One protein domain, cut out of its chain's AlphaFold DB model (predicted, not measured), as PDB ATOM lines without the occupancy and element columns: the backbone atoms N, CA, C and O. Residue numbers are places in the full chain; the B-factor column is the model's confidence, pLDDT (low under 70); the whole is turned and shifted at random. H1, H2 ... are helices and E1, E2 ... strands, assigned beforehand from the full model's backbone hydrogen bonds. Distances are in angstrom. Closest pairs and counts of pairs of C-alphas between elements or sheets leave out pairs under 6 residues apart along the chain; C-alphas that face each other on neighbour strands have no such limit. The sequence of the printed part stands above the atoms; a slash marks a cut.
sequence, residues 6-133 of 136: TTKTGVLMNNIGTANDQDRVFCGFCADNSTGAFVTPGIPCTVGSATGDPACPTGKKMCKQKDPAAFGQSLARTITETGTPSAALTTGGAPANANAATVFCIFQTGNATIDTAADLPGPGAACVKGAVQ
ATOM      1  N   THR A   6     247.313  86.300 163.454       77.31
ATOM      2  CA  THR A   6     246.412  85.149 163.561       77.31
ATOM      3  C   THR A   6     245.009  85.582 163.178       77.31
ATOM      4  O   THR A   6     244.535  86.661 163.528       77.31
ATOM      5  N   THR A   7     244.347  84.750 162.381       79.06
ATOM      6  CA  THR A   7     243.011  85.037 161.869       79.06
ATOM      7  C   THR A   7     242.092  83.877 162.197       79.06
ATOM      8  O   THR A   7     242.445  82.720 161.974       79.06
ATOM      9  N   LYS A   8     240.907  84.188 162.720       77.88
ATOM     10  CA  LYS A   8     239.861  83.211 163.022       77.88
ATOM     11  C   LYS A   8     238.576  83.656 162.329       77.88
ATOM     12  O   LYS A   8     238.126  84.782 162.529       77.88
ATOM     13  N   THR A   9     238.000  82.793 161.501       78.44
ATOM     14  CA  THR A   9     236.813  83.107 160.693       78.44
ATOM     15  C   THR A   9     235.616  82.338 161.229       78.44
ATOM     16  O   THR A   9     235.709  81.133 161.442       78.44
ATOM     17  N   GLY A  10     234.505  83.040 161.455       74.00
ATOM     18  CA  GLY A  10     233.239  82.429 161.840       74.00
ATOM     19  C   GLY A  10     232.707  81.541 160.720       74.00
ATOM     20  O   GLY A  10     232.829  81.865 159.535       74.00
ATOM     21  N   VAL A  11     232.116  80.413 161.093       71.88
ATOM     22  CA  VAL A  11     231.590  79.444 160.134       71.88
ATOM     23  C   VAL A  11     230.253  79.953 159.598       71.88
ATOM     24  O   VAL A  11     229.390  80.395 160.359       71.88
ATOM     25  N   LEU A  12     230.092  79.927 158.273       62.78
ATOM     26  CA  LEU A  12     228.796  80.153 157.637       62.78
ATOM     27  C   LEU A  12     227.943  78.906 157.819       62.78
ATOM     28  O   LEU A  12     228.413  77.796 157.565       62.78
ATOM     29  N   MET A  13     226.697  79.090 158.232       62.00
ATOM     30  CA  MET A  13     225.784  77.976 158.421       62.00
ATOM     31  C   MET A  13     224.868  77.936 157.222       62.00
ATOM     32  O   MET A  13     223.851  78.614 157.166       62.00
ATOM     33  N   ASN A  14     225.281  77.179 156.205       49.25
ATOM     34  CA  ASN A  14     224.501  77.047 154.984       49.25
ATOM     35  C   ASN A  14     223.306  76.128 155.244       49.25
ATOM     36  O   ASN A  14     223.332  74.935 154.934       49.25
ATOM     37  N   ASN A  15     222.266  76.696 155.839       52.28
ATOM     38  CA  ASN A  15     220.980  76.051 155.976       52.28
ATOM     39  C   ASN A  15     219.892  76.953 155.400       52.28
ATOM     40  O   ASN A  15     219.086  77.568 156.100       52.28
ATOM     41  N   ILE A  16     219.900  77.055 154.071       40.50
ATOM     42  CA  ILE A  16     218.788  77.606 153.303       40.50
ATOM     43  C   ILE A  16     217.565  76.711 153.577       40.50
ATOM     44  O   ILE A  16     217.377  75.698 152.910       40.50
ATOM     45  N   GLY A  17     216.747  77.059 154.577       44.62
ATOM     46  CA  GLY A  17     215.424  76.451 154.764       44.62
ATOM     47  C   GLY A  17     214.954  76.155 156.190       44.62
ATOM     48  O   GLY A  17     213.758  75.931 156.358       44.62
ATOM     49  N   THR A  18     215.802  76.191 157.225       46.81
ATOM     50  CA  THR A  18     215.330  76.071 158.624       46.81
ATOM     51  C   THR A  18     215.670  77.327 159.415       46.81
ATOM     52  O   THR A  18     216.835  77.639 159.627       46.81
ATOM     53  N   ALA A  19     214.635  78.047 159.846       43.41
ATOM     54  CA  ALA A  19     214.652  79.425 160.351       43.41
ATOM     55  C   ALA A  19     215.470  79.709 161.632       43.41
ATOM     56  O   ALA A  19     215.347  80.798 162.187       43.41
ATOM     57  N   ASN A  20     216.277  78.766 162.122       49.97
ATOM     58  CA  ASN A  20     216.886  78.859 163.447       49.97
ATOM     59  C   ASN A  20     218.422  78.790 163.452       49.97
ATOM     60  O   ASN A  20     219.015  78.926 164.518       49.97
ATOM     61  N   ASP A  21     219.074  78.629 162.301       61.31
ATOM     62  CA  ASP A  21     220.538  78.638 162.247       61.31
ATOM     63  C   ASP A  21     221.084  80.068 162.233       61.31
ATOM     64  O   ASP A  21     220.606  80.948 161.515       61.31
ATOM     65  N   GLN A  22     222.091  80.306 163.072       69.12
ATOM     66  CA  GLN A  22     222.786  81.581 163.137       69.12
ATOM     67  C   GLN A  22     223.929  81.567 162.117       69.12
ATOM     68  O   GLN A  22     224.763  80.669 162.127       69.12
ATOM     69  N   ASP A  23     224.020  82.587 161.267       71.69
ATOM     70  CA  ASP A  23     225.182  82.760 160.396       71.69
ATOM     71  C   ASP A  23     226.391  83.346 161.146       71.69
ATOM     72  O   ASP A  23     226.245  84.128 162.087       71.69
ATOM     73  N   ARG A  24     227.603  83.021 160.669       74.75
ATOM     74  CA  ARG A  24     228.906  83.509 161.182       74.75
ATOM     75  C   ARG A  24     229.152  83.174 162.649       74.75
ATOM     76  O   ARG A  24     229.596  84.012 163.433       74.75
ATOM     77  N   VAL A  25     228.901  81.929 163.016       79.50
ATOM     78  CA  VAL A  25     229.139  81.470 164.382       79.50
ATOM     79  C   VAL A  25     230.632  81.233 164.575       79.50
ATOM     80  O   VAL A  25     231.260  80.461 163.850       79.50
ATOM     81  N   PHE A  26     231.208  81.930 165.547       79.81
ATOM     82  CA  PHE A  26     232.619  81.830 165.896       79.81
ATOM     83  C   PHE A  26     232.861  80.741 166.944       79.81
ATOM     84  O   PHE A  26     233.774  79.933 166.810       79.81
ATOM     85  N   CYS A  27     232.002  80.706 167.966       83.69
ATOM     86  CA  CYS A  27     232.002  79.685 169.008       83.69
ATOM     87  C   CYS A  27     230.687  78.918 168.969       83.69
ATOM     88  O   CYS A  27     229.731  79.278 169.650       83.69
ATOM     89  N   GLY A  28     230.633  77.896 168.117       84.94
ATOM     90  CA  GLY A  28     229.419  77.131 167.878       84.94
ATOM     91  C   GLY A  28     229.152  76.094 168.948       84.94
ATOM     92  O   GLY A  28     230.012  75.270 169.258       84.94
ATOM     93  N   PHE A  29     227.921  76.101 169.456       88.62
ATOM     94  CA  PHE A  29     227.388  75.069 170.330       88.62
ATOM     95  C   PHE A  29     226.047  74.553 169.823       88.62
ATOM     96  O   PHE A  29     225.225  75.318 169.309       88.62
ATOM     97  N   CYS A  30     225.833  73.248 169.987       87.75
ATOM     98  CA  CYS A  30     224.590  72.602 169.602       87.75
ATOM     99  C   CYS A  30     223.416  73.197 170.385       87.75
ATOM    100  O   CYS A  30     223.491  73.391 171.606       87.75
ATOM    101  N   ALA A  31     222.306  73.423 169.695       86.19
ATOM    102  CA  ALA A  31     221.064  73.910 170.261       86.19
ATOM    103  C   ALA A  31     219.862  73.163 169.680       86.19
ATOM    104  O   ALA A  31     219.905  72.573 168.603       86.19
ATOM    105  N   ASP A  32     218.782  73.161 170.445       86.25
ATOM    106  CA  ASP A  32     217.517  72.547 170.089       86.25
ATOM    107  C   ASP A  32     216.841  73.273 168.925       86.25
ATOM    108  O   ASP A  32     216.624  74.482 168.994       86.25
ATOM    109  N   ASN A  33     216.451  72.521 167.896       77.69
ATOM    110  CA  ASN A  33     215.921  73.071 166.647       77.69
ATOM    111  C   ASN A  33     214.603  73.835 166.809       77.69
ATOM    112  O   ASN A  33     214.236  74.594 165.915       77.69
ATOM    113  N   SER A  34     213.861  73.580 167.889       80.12
ATOM    114  CA  SER A  34     212.519  74.127 168.107       80.12
ATOM    115  C   SER A  34     212.503  75.242 169.146       80.12
ATOM    116  O   SER A  34     211.793  76.231 168.984       80.12
ATOM    117  N   THR A  35     213.304  75.097 170.201       84.50
ATOM    118  CA  THR A  35     213.337  76.040 171.328       84.50
ATOM    119  C   THR A  35     214.535  76.986 171.279       84.50
ATOM    120  O   THR A  35     214.562  77.977 172.003       84.50
ATOM    121  N   GLY A  36     215.552  76.684 170.466       82.00
ATOM    122  CA  GLY A  36     216.816  77.419 170.430       82.00
ATOM    123  C   GLY A  36     217.667  77.265 171.696       82.00
ATOM    124  O   GLY A  36     218.671  77.969 171.831       82.00
ATOM    125  N   ALA A  37     217.277  76.374 172.615       86.81
ATOM    126  CA  ALA A  37     217.969  76.125 173.872       86.81
ATOM    127  C   ALA A  37     219.259  75.326 173.651       86.81
ATOM    128  O   ALA A  37     219.265  74.325 172.934       86.81
ATOM    129  N   PHE A  38     220.350  75.740 174.295       88.88
ATOM    130  CA  PHE A  38     221.639  75.056 174.197       88.88
ATOM    131  C   PHE A  38     221.607  73.659 174.819       88.88
ATOM    132  O   PHE A  38     220.955  73.423 175.836       88.88
ATOM    133  N   VAL A  39     222.342  72.722 174.218       89.19
ATOM    134  CA  VAL A  39     222.516  71.372 174.772       89.19
ATOM    135  C   VAL A  39     223.400  71.422 176.013       89.19
ATOM    136  O   VAL A  39     224.468  72.029 175.974       89.19
ATOM    137  N   THR A  40     222.974  70.761 177.092       87.31
ATOM    138  CA  THR A  40     223.731  70.640 178.348       87.31
ATOM    139  C   THR A  40     224.081  69.169 178.608       87.31
ATOM    140  O   THR A  40     223.161  68.349 178.643       87.31
ATOM    141  N   PRO A  41     225.363  68.810 178.821       86.00
ATOM    142  CA  PRO A  41     226.548  69.670 178.732       86.00
ATOM    143  C   PRO A  41     226.776  70.192 177.305       86.00
ATOM    144  O   PRO A  41     226.333  69.578 176.337       86.00
ATOM    145  N   GLY A  42     227.435  71.350 177.189       88.00
ATOM    146  CA  GLY A  42     227.668  72.011 175.904       88.00
ATOM    147  C   GLY A  42     228.435  71.122 174.928       88.00
ATOM    148  O   GLY A  42     229.525  70.655 175.245       88.00
ATOM    149  N   ILE A  43     227.873  70.913 173.738       88.81
ATOM    150  CA  ILE A  43     228.525  70.171 172.653       88.81
ATOM    151  C   ILE A  43     229.004  71.193 171.621       88.81
ATOM    152  O   ILE A  43     228.168  71.948 171.115       88.81
ATOM    153  N   PRO A  44     230.315  71.263 171.329       87.56
ATOM    154  CA  PRO A  44     230.817  72.168 170.313       87.56
ATOM    155  C   PRO A  44     230.386  71.674 168.934       87.56
ATOM    156  O   PRO A  44     230.364  70.472 168.666       87.56
ATOM    157  N   CYS A  45     230.081  72.612 168.053       81.19
ATOM    158  CA  CYS A  45     229.809  72.339 166.654       81.19
ATOM    159  C   CYS A  45     230.706  73.217 165.785       81.19
ATOM    160  O   CYS A  45     231.008  74.371 166.092       81.19
ATOM    161  N   THR A  46     231.190  72.605 164.718       71.50
ATOM    162  CA  THR A  46     232.178  73.129 163.778       71.50
ATOM    163  C   THR A  46     231.569  73.400 162.409       71.50
ATOM    164  O   THR A  46     232.172  74.119 161.616       71.50
ATOM    165  N   VAL A  47     230.369  72.875 162.135       63.16
ATOM    166  CA  VAL A  47     229.623  73.120 160.899       63.16
ATOM    167  C   VAL A  47     228.142  73.373 161.183       63.16
ATOM    168  O   VAL A  47     227.495  72.630 161.915       63.16
ATOM    169  N   GLY A  48     227.578  74.409 160.562       57.47
ATOM    170  CA  GLY A  48     226.134  74.513 160.363       57.47
ATOM    171  C   GLY A  48     225.803  74.066 158.946       57.47
ATOM    172  O   GLY A  48     226.329  74.613 157.979       57.47
ATOM    173  N   SER A  49     224.981  73.035 158.818       53.78
ATOM    174  CA  SER A  49     224.555  72.454 157.542       53.78
ATOM    175  C   SER A  49     223.053  72.217 157.601       53.78
ATOM    176  O   SER A  49     222.519  72.024 158.691       53.78
ATOM    177  N   ALA A  50     222.396  72.104 156.445       53.38
ATOM    178  CA  ALA A  50     221.029  71.586 156.325       53.38
ATOM    179  C   ALA A  50     220.779  70.274 157.084       53.38
ATOM    180  O   ALA A  50     219.673  70.008 157.552       53.38
ATOM    181  N   THR A  51     221.819  69.457 157.245       59.00
ATOM    182  CA  THR A  51     221.777  68.192 157.992       59.00
ATOM    183  C   THR A  51     222.200  68.327 159.463       59.00
ATOM    184  O   THR A  51     222.159  67.346 160.210       59.00
ATOM    185  N   GLY A  52     222.618  69.524 159.880       65.44
ATOM    186  CA  GLY A  52     223.269  69.814 161.155       65.44
ATOM    187  C   GLY A  52     224.701  69.299 161.258       65.44
ATOM    188  O   GLY A  52     225.168  68.529 160.413       65.44
ATOM    189  N   ASP A  53     225.386  69.688 162.334       74.69
ATOM    190  CA  ASP A  53     226.680  69.106 162.695       74.69
ATOM    191  C   ASP A  53     226.512  67.617 163.078       74.69
ATOM    192  O   ASP A  53     225.573  67.270 163.817       74.69
ATOM    193  N   PRO A  54     227.379  66.702 162.599       76.44
ATOM    194  CA  PRO A  54     227.369  65.305 163.035       76.44
ATOM    195  C   PRO A  54     227.654  65.130 164.535       76.44
ATOM    196  O   PRO A  54     227.146  64.176 165.122       76.44
ATOM    197  N   ALA A  55     228.398  66.042 165.167       82.56
ATOM    198  CA  ALA A  55     228.640  66.036 166.610       82.56
ATOM    199  C   ALA A  55     227.370  66.349 167.416       82.56
ATOM    200  O   ALA A  55     227.242  65.933 168.568       82.56
ATOM    201  N   CYS A  56     226.411  67.058 166.814       83.88
ATOM    202  CA  CYS A  56     225.180  67.427 167.489       83.88
ATOM    203  C   CYS A  56     224.175  66.262 167.581       83.88
ATOM    204  O   CYS A  56     224.002  65.517 166.612       83.88
ATOM    205  N   PRO A  57     223.422  66.118 168.688       87.00
ATOM    206  CA  PRO A  57     222.379  65.100 168.810       87.00
ATOM    207  C   PRO A  57     221.209  65.297 167.831       87.00
ATOM    208  O   PRO A  57     220.951  66.396 167.333       87.00
ATOM    209  N   THR A  58     220.445  64.231 167.583       83.31
ATOM    210  CA  THR A  58     219.201  64.293 166.794       83.31
ATOM    211  C   THR A  58     218.216  65.300 167.401       83.31
ATOM    212  O   THR A  58     217.996  65.306 168.609       83.31
ATOM    213  N   GLY A  59     217.639  66.174 166.567       79.31
ATOM    214  CA  GLY A  59     216.727  67.247 167.000       79.31
ATOM    215  C   GLY A  59     217.409  68.473 167.627       79.31
ATOM    216  O   GLY A  59     216.742  69.467 167.904       79.31
ATOM    217  N   LYS A  60     218.734  68.430 167.816       85.19
ATOM    218  CA  LYS A  60     219.548  69.496 168.422       85.19
ATOM    219  C   LYS A  60     220.665  69.935 167.481       85.19
ATOM    220  O   LYS A  60     221.826  70.000 167.865       85.19
ATOM    221  N   LYS A  61     220.301  70.111 166.214       79.19
ATOM    222  CA  LYS A  61     221.198  70.269 165.070       79.19
ATOM    223  C   LYS A  61     221.595  71.712 164.789       79.19
ATOM    224  O   LYS A  61     222.547  71.905 164.036       79.19
ATOM    225  N   MET A  62     220.916  72.678 165.403       79.44
ATOM    226  CA  MET A  62     221.318  74.073 165.330       79.44
ATOM    227  C   MET A  62     222.705  74.243 165.915       79.44
ATOM    228  O   MET A  62     222.981  73.765 167.014       79.44
ATOM    229  N   CYS A  63     223.547  74.980 165.211       81.56
ATOM    230  CA  CYS A  63     224.826  75.409 165.736       81.56
ATOM    231  C   CYS A  63     224.762  76.926 165.946       81.56
ATOM    232  O   CYS A  63     224.423  77.680 165.041       81.56
ATOM    233  N   LYS A  64     224.971  77.402 167.174       81.06
ATOM    234  CA  LYS A  64     224.863  78.839 167.479       81.06
ATOM    235  C   LYS A  64     225.730  79.244 168.660       81.06
ATOM    236  O   LYS A  64     226.233  78.398 169.392       81.06
ATOM    237  N   GLN A  65     225.871  80.547 168.849       85.44
ATOM    238  CA  GLN A  65     226.378  81.164 170.076       85.44
ATOM    239  C   GLN A  65     225.249  81.973 170.724       85.44
ATOM    240  O   GLN A  65     224.221  82.222 170.090       85.44
ATOM    241  N   LYS A  66     225.373  82.319 172.008       86.00
ATOM    242  CA  LYS A  66     224.287  83.007 172.718       86.00
ATOM    243  C   LYS A  66     224.052  84.414 172.183       86.00
ATOM    244  O   LYS A  66     222.921  84.730 171.821       86.00
ATOM    245  N   ASP A  67     225.119  85.200 172.094       83.00
ATOM    246  CA  ASP A  67     225.108  86.525 171.483       83.00
ATOM    247  C   ASP A  67     225.965  86.512 170.201       83.00
ATOM    248  O   ASP A  67     227.153  86.174 170.261       83.00
ATOM    249  N   PRO A  68     225.403  86.843 169.022       73.25
ATOM    250  CA  PRO A  68     226.171  87.008 167.789       73.25
ATOM    251  C   PRO A  68     227.191  88.164 167.833       73.25
ATOM    252  O   PRO A  68     228.132  88.162 167.038       73.25
ATOM    253  N   ALA A  69     227.044  89.139 168.735       75.06
ATOM    254  CA  ALA A  69     227.890  90.324 168.870       75.06
ATOM    255  C   ALA A  69     228.203  90.974 167.504       75.06
ATOM    256  O   ALA A  69     227.319  91.141 166.659       75.06
ATOM    257  N   ALA A  70     229.471  91.317 167.244       72.19
ATOM    258  CA  ALA A  70     229.900  91.883 165.965       72.19
ATOM    259  C   ALA A  70     229.512  91.003 164.760       72.19
ATOM    260  O   ALA A  70     229.195  91.543 163.704       72.19
ATOM    261  N   PHE A  71     229.458  89.677 164.917       74.81
ATOM    262  CA  PHE A  71     229.113  88.722 163.855       74.81
ATOM    263  C   PHE A  71     227.628  88.688 163.497       74.81
ATOM    264  O   PHE A  71     227.263  88.093 162.485       74.81
ATOM    265  N   GLY A  72     226.775  89.376 164.261       70.25
ATOM    266  CA  GLY A  72     225.398  89.654 163.847       70.25
ATOM    267  C   GLY A  72     225.330  90.584 162.632       70.25
ATOM    268  O   GLY A  72     224.304  90.659 161.961       70.25
ATOM    269  N   GLN A  73     226.426  91.281 162.316       73.44
ATOM    270  CA  GLN A  73     226.516  92.128 161.135       73.44
ATOM    271  C   GLN A  73     226.918  91.322 159.901       73.44
ATOM    272  O   GLN A  73     227.896  90.571 159.906       73.44
ATOM    273  N   SER A  74     226.231  91.568 158.784       68.31
ATOM    274  CA  SER A  74     226.428  90.851 157.519       68.31
ATOM    275  C   SER A  74     227.813  91.040 156.871       68.31
ATOM    276  O   SER A  74     228.166  90.310 155.942       68.31
ATOM    277  N   LEU A  75     228.673  91.912 157.397       72.38
ATOM    278  CA  LEU A  75     230.045  92.102 156.908       72.38
ATOM    279  C   LEU A  75     231.124  91.584 157.868       72.38
ATOM    280  O   LEU A  75     232.240  91.307 157.425       72.38
ATOM    281  N   ALA A  76     230.798  91.390 159.147       73.88
ATOM    282  CA  ALA A  76     231.730  90.895 160.150       73.88
ATOM    283  C   ALA A  76     231.747  89.362 160.147       73.88
ATOM    284  O   ALA A  76     230.733  88.701 160.368       73.88
ATOM    285  N   ARG A  77     232.913  88.797 159.835       75.81
ATOM    286  CA  ARG A  77     233.110  87.346 159.665       75.81
ATOM    287  C   ARG A  77     234.420  86.838 160.241       75.81
ATOM    288  O   ARG A  77     234.610  85.634 160.344       75.81
ATOM    289  N   THR A  78     235.315  87.734 160.633       80.62
ATOM    290  CA  THR A  78     236.693  87.373 160.926       80.62
ATOM    291  C   THR A  78     237.213  88.198 162.092       80.62
ATOM    292  O   THR A  78     237.013  89.410 162.127       80.62
ATOM    293  N   ILE A  79     237.881  87.531 163.033       80.62
ATOM    294  CA  ILE A  79     238.723  88.157 164.051       80.62
ATOM    295  C   ILE A  79     240.153  88.104 163.548       80.62
ATOM    296  O   ILE A  79     240.642  87.036 163.173       80.62
ATOM    297  N   THR A  80     240.812  89.252 163.580       83.38
ATOM    298  CA  THR A  80     242.226  89.381 163.256       83.38
ATOM    299  C   THR A  80     242.958  89.864 164.497       83.38
ATOM    300  O   THR A  80     242.665  90.932 165.030       83.38
ATOM    301  N   GLU A  81     243.900  89.056 164.964       81.44
ATOM    302  CA  GLU A  81     244.804  89.370 166.062       81.44
ATOM    303  C   GLU A  81     246.169  89.683 165.436       81.44
ATOM    304  O   GLU A  81     246.831  88.801 164.886       81.44
ATOM    305  N   THR A  82     246.580  90.951 165.467       79.56
ATOM    306  CA  THR A  82     247.879  91.381 164.929       79.56
ATOM    307  C   THR A  82     248.839  91.649 166.077       79.56
ATOM    308  O   THR A  82     248.625  92.561 166.876       79.56
ATOM    309  N   GLY A  83     249.902  90.848 166.158       74.69
ATOM    310  CA  GLY A  83     250.985  91.057 167.110       74.69
ATOM    311  C   GLY A  83     251.951  92.149 166.657       74.69
ATOM    312  O   GLY A  83     252.195  92.339 165.465       74.69
ATOM    313  N   THR A  84     252.556  92.842 167.619       75.19
ATOM    314  CA  THR A  84     253.691  93.742 167.380       75.19
ATOM    315  C   THR A  84     254.955  93.154 167.997       75.19
ATOM    316  O   THR A  84     254.871  92.522 169.055       75.19
ATOM    317  N   PRO A  85     256.135  93.366 167.390       72.62
ATOM    318  CA  PRO A  85     257.373  92.869 167.970       72.62
ATOM    319  C   PRO A  85     257.618  93.485 169.353       72.62
ATOM    320  O   PRO A  85     257.337  94.660 169.591       72.62
ATOM    321  N   SER A  86     258.162  92.671 170.257       69.31
ATOM    322  CA  SER A  86     258.704  93.153 171.530       69.31
ATOM    323  C   SER A  86     259.846  94.141 171.270       69.31
ATOM    324  O   SER A  86     260.548  94.023 170.264       69.31
ATOM    325  N   ALA A  87     260.067  95.072 172.205       71.88
ATOM    326  CA  ALA A  87     261.264  95.914 172.213       71.88
ATOM    327  C   ALA A  87     262.545  95.061 172.112       71.88
ATOM    328  O   ALA A  87     262.530  93.870 172.445       71.88
ATOM    329  N   ALA A  88     263.639  95.675 171.646       77.69
ATOM    330  CA  ALA A  88     264.911  94.996 171.423       77.69
ATOM    331  C   ALA A  88     265.351  94.209 172.669       77.69
ATOM    332  O   ALA A  88     265.492  94.771 173.753       77.69
ATOM    333  N   LEU A  89     265.557  92.902 172.495       82.50
ATOM    334  CA  LEU A  89     266.050  92.016 173.543       82.50
ATOM    335  C   LEU A  89     267.572  91.934 173.453       82.50
ATOM    336  O   LEU A  89     268.118  91.694 172.379       82.50
ATOM    337  N   THR A  90     268.250  92.082 174.585       86.44
ATOM    338  CA  THR A  90     269.693  91.847 174.708       86.44
ATOM    339  C   THR A  90     269.930  90.617 175.579       86.44
ATOM    340  O   THR A  90     269.277  90.475 176.615       86.44
ATOM    341  N   THR A  91     270.862  89.739 175.199       86.56
ATOM    342  CA  THR A  91     271.247  88.573 176.018       86.56
ATOM    343  C   THR A  91     271.704  89.021 177.404       86.56
ATOM    344  O   THR A  91     272.550  89.905 177.519       86.56
ATOM    345  N   GLY A  92     271.108  88.456 178.456       84.19
ATOM    346  CA  GLY A  92     271.366  88.851 179.846       84.19
ATOM    347  C   GLY A  92     270.811  90.227 180.246       84.19
ATOM    348  O   GLY A  92     271.032  90.660 181.374       84.19
ATOM    349  N   GLY A  93     270.090  90.919 179.357       85.12
ATOM    350  CA  GLY A  93     269.462  92.211 179.645       85.12
ATOM    351  C   GLY A  93     268.173  92.099 180.456       85.12
ATOM    352  O   GLY A  93     267.699  91.001 180.737       85.12
ATOM    353  N   ALA A  94     267.590  93.244 180.815       85.94
ATOM    354  CA  ALA A  94     266.320  93.286 181.536       85.94
ATOM    355  C   ALA A  94     265.170  92.664 180.707       85.94
ATOM    356  O   ALA A  94     265.149  92.831 179.484       85.94
ATOM    357  N   PRO A  95     264.198  91.979 181.343       84.06
ATOM    358  CA  PRO A  95     263.017  91.468 180.653       84.06
ATOM    359  C   PRO A  95     262.221  92.584 179.960       84.06
ATOM    360  O   PRO A  95     261.982  93.637 180.553       84.06
ATOM    361  N   ALA A  96     261.763  92.343 178.731       84.56
ATOM    362  CA  ALA A  96     260.868  93.249 178.012       84.56
ATOM    363  C   ALA A  96     259.416  92.772 178.114       84.56
ATOM    364  O   ALA A  96     259.140  91.580 177.985       84.56
ATOM    365  N   ASN A  97     258.477  93.695 178.315       83.00
ATOM    366  CA  ASN A  97     257.056  93.357 178.415       83.00
ATOM    367  C   ASN A  97     256.510  92.819 177.083       83.00
ATOM    368  O   ASN A  97     256.741  93.404 176.025       83.00
ATOM    369  N   ALA A  98     255.724  91.748 177.157       81.69
ATOM    370  CA  ALA A  98     255.022  91.142 176.035       81.69
ATOM    371  C   ALA A  98     253.594  90.767 176.448       81.69
ATOM    372  O   ALA A  98     253.371  90.193 177.513       81.69
ATOM    373  N   ASN A  99     252.627  91.074 175.586       82.06
ATOM    374  CA  ASN A  99     251.225  90.730 175.798       82.06
ATOM    375  C   ASN A  99     250.786  89.735 174.723       82.06
ATOM    376  O   ASN A  99     251.035  89.964 173.540       82.06
ATOM    377  N   ALA A 100     250.098  88.671 175.124       80.69
ATOM    378  CA  ALA A 100     249.474  87.716 174.219       80.69
ATOM    379  C   ALA A 100     247.953  87.789 174.390       80.69
ATOM    380  O   ALA A 100     247.431  87.470 175.459       80.69
ATOM    381  N   ALA A 101     247.247  88.247 173.356       83.62
ATOM    382  CA  ALA A 101     245.788  88.236 173.312       83.62
ATOM    383  C   ALA A 101     245.298  86.995 172.560       83.62
ATOM    384  O   ALA A 101     245.904  86.600 171.567       83.62
ATOM    385  N   THR A 102     244.219  86.382 173.040       82.19
ATOM    386  CA  THR A 102     243.585  85.241 172.374       82.19
ATOM    387  C   THR A 102     242.079  85.230 172.605       82.19
ATOM    388  O   THR A 102     241.606  85.490 173.717       82.19
ATOM    389  N   VAL A 103     241.329  84.890 171.560       84.75
ATOM    390  CA  VAL A 103     239.901  84.543 171.643       84.75
ATOM    391  C   VAL A 103     239.702  83.026 171.767       84.75
ATOM    392  O   VAL A 103     240.303  82.247 171.025       84.75
ATOM    393  N   PHE A 104     238.828  82.589 172.667       85.44
ATOM    394  CA  PHE A 104     238.499  81.187 172.935       85.44
ATOM    395  C   PHE A 104     236.986  81.000 173.110       85.44
ATOM    396  O   PHE A 104     236.242  81.973 173.176       85.44
ATOM    397  N   CYS A 105     236.522  79.751 173.170       87.75
ATOM    398  CA  CYS A 105     235.106  79.424 173.328       87.75
ATOM    399  C   CYS A 105     234.815  78.906 174.733       87.75
ATOM    400  O   CYS A 105     235.538  78.046 175.237       87.75
ATOM    401  N   ILE A 106     233.753  79.420 175.348       89.81
ATOM    402  CA  ILE A 106     233.340  79.073 176.707       89.81
ATOM    403  C   ILE A 106     231.986  78.367 176.645       89.81
ATOM    404  O   ILE A 106     231.024  78.881 176.069       89.81
ATOM    405  N   PHE A 107     231.920  77.177 177.240       89.50
ATOM    406  CA  PHE A 107     230.677  76.429 177.405       89.50
ATOM    407  C   PHE A 107     229.760  77.102 178.433       89.50
ATOM    408  O   PHE A 107     230.209  77.857 179.291       89.50
ATOM    409  N   GLN A 108     228.472  76.772 178.390       89.00
ATOM    410  CA  GLN A 108     227.555  77.143 179.462       89.00
ATOM    411  C   GLN A 108     227.967  76.474 180.775       89.00
ATOM    412  O   GLN A 108     228.422  75.327 180.792       89.00
ATOM    413  N   THR A 109     227.776  77.191 181.874       88.94
ATOM    414  CA  THR A 109     228.073  76.712 183.226       88.94
ATOM    415  C   THR A 109     226.919  75.907 183.821       88.94
ATOM    416  O   THR A 109     227.115  75.188 184.799       88.94
ATOM    417  N   GLY A 110     225.717  76.019 183.243       85.56
ATOM    418  CA  GLY A 110     224.489  75.428 183.778       85.56
ATOM    419  C   GLY A 110     223.831  76.290 184.861       85.56
ATOM    420  O   GLY A 110     222.801  75.901 185.409       85.56
ATOM    421  N   ASN A 111     224.396  77.462 185.165       89.25
ATOM    422  CA  ASN A 111     223.804  78.454 186.051       89.25
ATOM    423  C   ASN A 111     223.264  79.617 185.214       89.25
ATOM    424  O   ASN A 111     224.028  80.424 184.693       89.25
ATOM    425  N   ALA A 112     221.937  79.741 185.145       86.94
ATOM    426  CA  ALA A 112     221.277  80.742 184.309       86.94
ATOM    427  C   ALA A 112     221.704  82.189 184.617       86.94
ATOM    428  O   ALA A 112     221.766  83.008 183.700       86.94
ATOM    429  N   THR A 113     222.022  82.511 185.875       90.62
ATOM    430  CA  THR A 113     222.481  83.851 186.270       90.62
ATOM    431  C   THR A 113     223.866  84.143 185.700       90.62
ATOM    432  O   THR A 113     224.067  85.198 185.105       90.62
ATOM    433  N   ILE A 114     224.805  83.198 185.825       90.19
ATOM    434  CA  ILE A 114     226.166  83.333 185.279       90.19
ATOM    435  C   ILE A 114     226.114  83.344 183.753       90.19
ATOM    436  O   ILE A 114     226.677  84.230 183.116       90.19
ATOM    437  N   ASP A 115     225.378  82.402 183.169       88.94
ATOM    438  CA  ASP A 115     225.297  82.241 181.723       88.94
ATOM    439  C   ASP A 115     224.632  83.447 181.050       88.94
ATOM    440  O   ASP A 115     224.905  83.743 179.891       88.94
ATOM    441  N   THR A 116     223.737  84.154 181.744       86.44
ATOM    442  CA  THR A 116     223.121  85.391 181.235       86.44
ATOM    443  C   THR A 116     224.009  86.606 181.449       86.44
ATOM    444  O   THR A 116     224.096  87.434 180.556       86.44
ATOM    445  N   ALA A 117     224.699  86.710 182.585       88.75
ATOM    446  CA  ALA A 117     225.591  87.838 182.842       88.75
ATOM    447  C   ALA A 117     226.859  87.829 181.967       88.75
ATOM    448  O   ALA A 117     227.439  88.885 181.735       88.75
ATOM    449  N   ALA A 118     227.299  86.649 181.521       86.75
ATOM    450  CA  ALA A 118     228.521  86.459 180.737       86.75
ATOM    451  C   ALA A 118     228.267  85.966 179.298       86.75
ATOM    452  O   ALA A 118     229.201  85.499 178.650       86.75
ATOM    453  N   ASP A 119     227.017  86.018 178.820       87.56
ATOM    454  CA  ASP A 119     226.614  85.592 177.470       87.56
ATOM    455  C   ASP A 119     227.114  84.192 177.073       87.56
ATOM    456  O   ASP A 119     227.532  83.930 175.942       87.56
ATOM    457  N   LEU A 120     227.032  83.254 178.020       89.25
ATOM    458  CA  LEU A 120     227.436  81.867 177.816       89.25
ATOM    459  C   LEU A 120     226.266  81.013 177.305       89.25
ATOM    460  O   LEU A 120     225.140  81.144 177.798       89.25
ATOM    461  N   PRO A 121     226.514  80.094 176.358       89.62
ATOM    462  CA  PRO A 121     227.811  79.769 175.765       89.62
ATOM    463  C   PRO A 121     228.191  80.714 174.609       89.62
ATOM    464  O   PRO A 121     227.341  81.128 173.814       89.62
ATOM    465  N   GLY A 122     229.481  81.027 174.482       86.50
ATOM    466  CA  GLY A 122     229.928  82.042 173.530       86.50
ATOM    467  C   GLY A 122     231.438  82.288 173.506       86.50
ATOM    468  O   GLY A 122     232.203  81.579 174.171       86.50
ATOM    469  N   PRO A 123     231.889  83.259 172.691       85.00
ATOM    470  CA  PRO A 123     233.289  83.652 172.630       85.00
ATOM    471  C   PRO A 123     233.719  84.426 173.883       85.00
ATOM    472  O   PRO A 123     232.998  85.282 174.383       85.00
ATOM    473  N   GLY A 124     234.939  84.166 174.341       84.81
ATOM    474  CA  GLY A 124     235.645  84.943 175.355       84.81
ATOM    475  C   GLY A 124     236.993  85.417 174.822       84.81
ATOM    476  O   GLY A 124     237.586  84.778 173.956       84.81
ATOM    477  N   ALA A 125     237.490  86.538 175.336       85.06
ATOM    478  CA  ALA A 125     238.809  87.059 174.999       85.06
ATOM    479  C   ALA A 125     239.618  87.290 176.274       85.06
ATOM    480  O   ALA A 125     239.108  87.826 177.257       85.06
ATOM    481  N   ALA A 126     240.889  86.899 176.251       86.44
ATOM    482  CA  ALA A 126     241.816  87.148 177.345       86.44
ATOM    483  C   ALA A 126     243.126  87.719 176.812       86.44
ATOM    484  O   ALA A 126     243.551  87.427 175.694       86.44
ATOM    485  N   CYS A 127     243.777  88.519 177.652       84.50
ATOM    486  CA  CYS A 127     245.116  89.025 177.410       84.50
ATOM    487  C   CYS A 127     246.022  88.583 178.558       84.50
ATOM    488  O   CYS A 127     245.811  88.968 179.709       84.50
ATOM    489  N   VAL A 128     247.028  87.773 178.239       85.69
ATOM    490  CA  VAL A 128     248.076  87.377 179.177       85.69
ATOM    491  C   VAL A 128     249.216  88.374 179.047       85.69
ATOM    492  O   VAL A 128     249.777  88.550 177.966       85.69
ATOM    493  N   LYS A 129     249.550  89.033 180.156       86.31
ATOM    494  CA  LYS A 129     250.690  89.946 180.243       86.31
ATOM    495  C   LYS A 129     251.879  89.193 180.820       86.31
ATOM    496  O   LYS A 129     251.747  88.537 181.850       86.31
ATOM    497  N   GLY A 130     253.025  89.302 180.171       86.12
ATOM    498  CA  GLY A 130     254.265  88.686 180.612       86.12
ATOM    499  C   GLY A 130     255.470  89.541 180.266       86.12
ATOM    500  O   GLY A 130     255.351  90.639 179.721       86.12
ATOM    501  N   ALA A 131     256.645  89.014 180.584       86.38
ATOM    502  CA  ALA A 131     257.907  89.578 180.150       86.38
ATOM    503  C   ALA A 131     258.767  88.479 179.529       86.38
ATOM    504  O   ALA A 131     258.715  87.321 179.940       86.38
ATOM    505  N   VAL A 132     259.537  88.852 178.519       85.50
ATOM    506  CA  VAL A 132     260.413  87.960 177.767       85.50
ATOM    507  C   VAL A 132     261.855  88.416 177.941       85.50
ATOM    508  O   VAL A 132     262.147  89.610 177.909       85.50
ATOM    509  N   GLN A 133     262.765  87.467 178.145       88.00
ATOM    510  CA  GLN A 133     264.187  87.728 178.343       88.00
ATOM    511  C   GLN A 133     265.006  86.689 177.579       88.00
ATOM    512  O   GLN A 133     264.642  85.514 177.541       88.00
TER     513      GLN A 133
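Overview. This is residues 6 to 133 of the 136 residues of an uncharacterized protein of Deltaproteobacteria bacterium (UniProt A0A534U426). With little regular structure, a long two-stranded ribbon, E5 and E6, runs out from a loop-rich head holding the small hairpin E2 and E3. A shorter ribbon, E1 and E4, runs along the same axis. The 128 printed residues hold E1 E2 E3 H1 E4 E5 H2 E6, mixed helices and strands with 47 residues in them, and three antiparallel two-stranded sheets. The whole is loose, radius of gyration of the C-alphas 18.4 A, spanning 61 by 32 by 24 A.

Along the chain. E1, residues 6 to 9, begins at C-alpha 6 (246.412, 85.149, 163.561). E2 is residues 29 to 31, E3 62 to 64, H1 69 to 72, E4 78 to 82, E5 96 to 106 (31.0 A), H2 112 to 117. E6, 122 to 132, spans 31.3 A to C-alpha 132 (260.413, 87.960, 177.767).

Arrangement. E1 and E4 are antiparallel, N 8 to O 79 2.9 A. In hairpin E2 and E3, N 31 to O 62 is 2.8 A. E5 and E6 are antiparallel, N 100 to O 128 2.9 A. H1 is too short for an O i to N i+4 pair; in H2 every such pair is within hydrogen-bond range.

Size, cuts and confidence. Gly 17 and Gly 92 have the farthest C-alphas, 62.5 A. The printed part has no cut. Links E1 to E2, E2 to E3 and E4 to E5 are long. Residues 12 to 22, 47 to 52, 74 and 86 have pLDDT under 70.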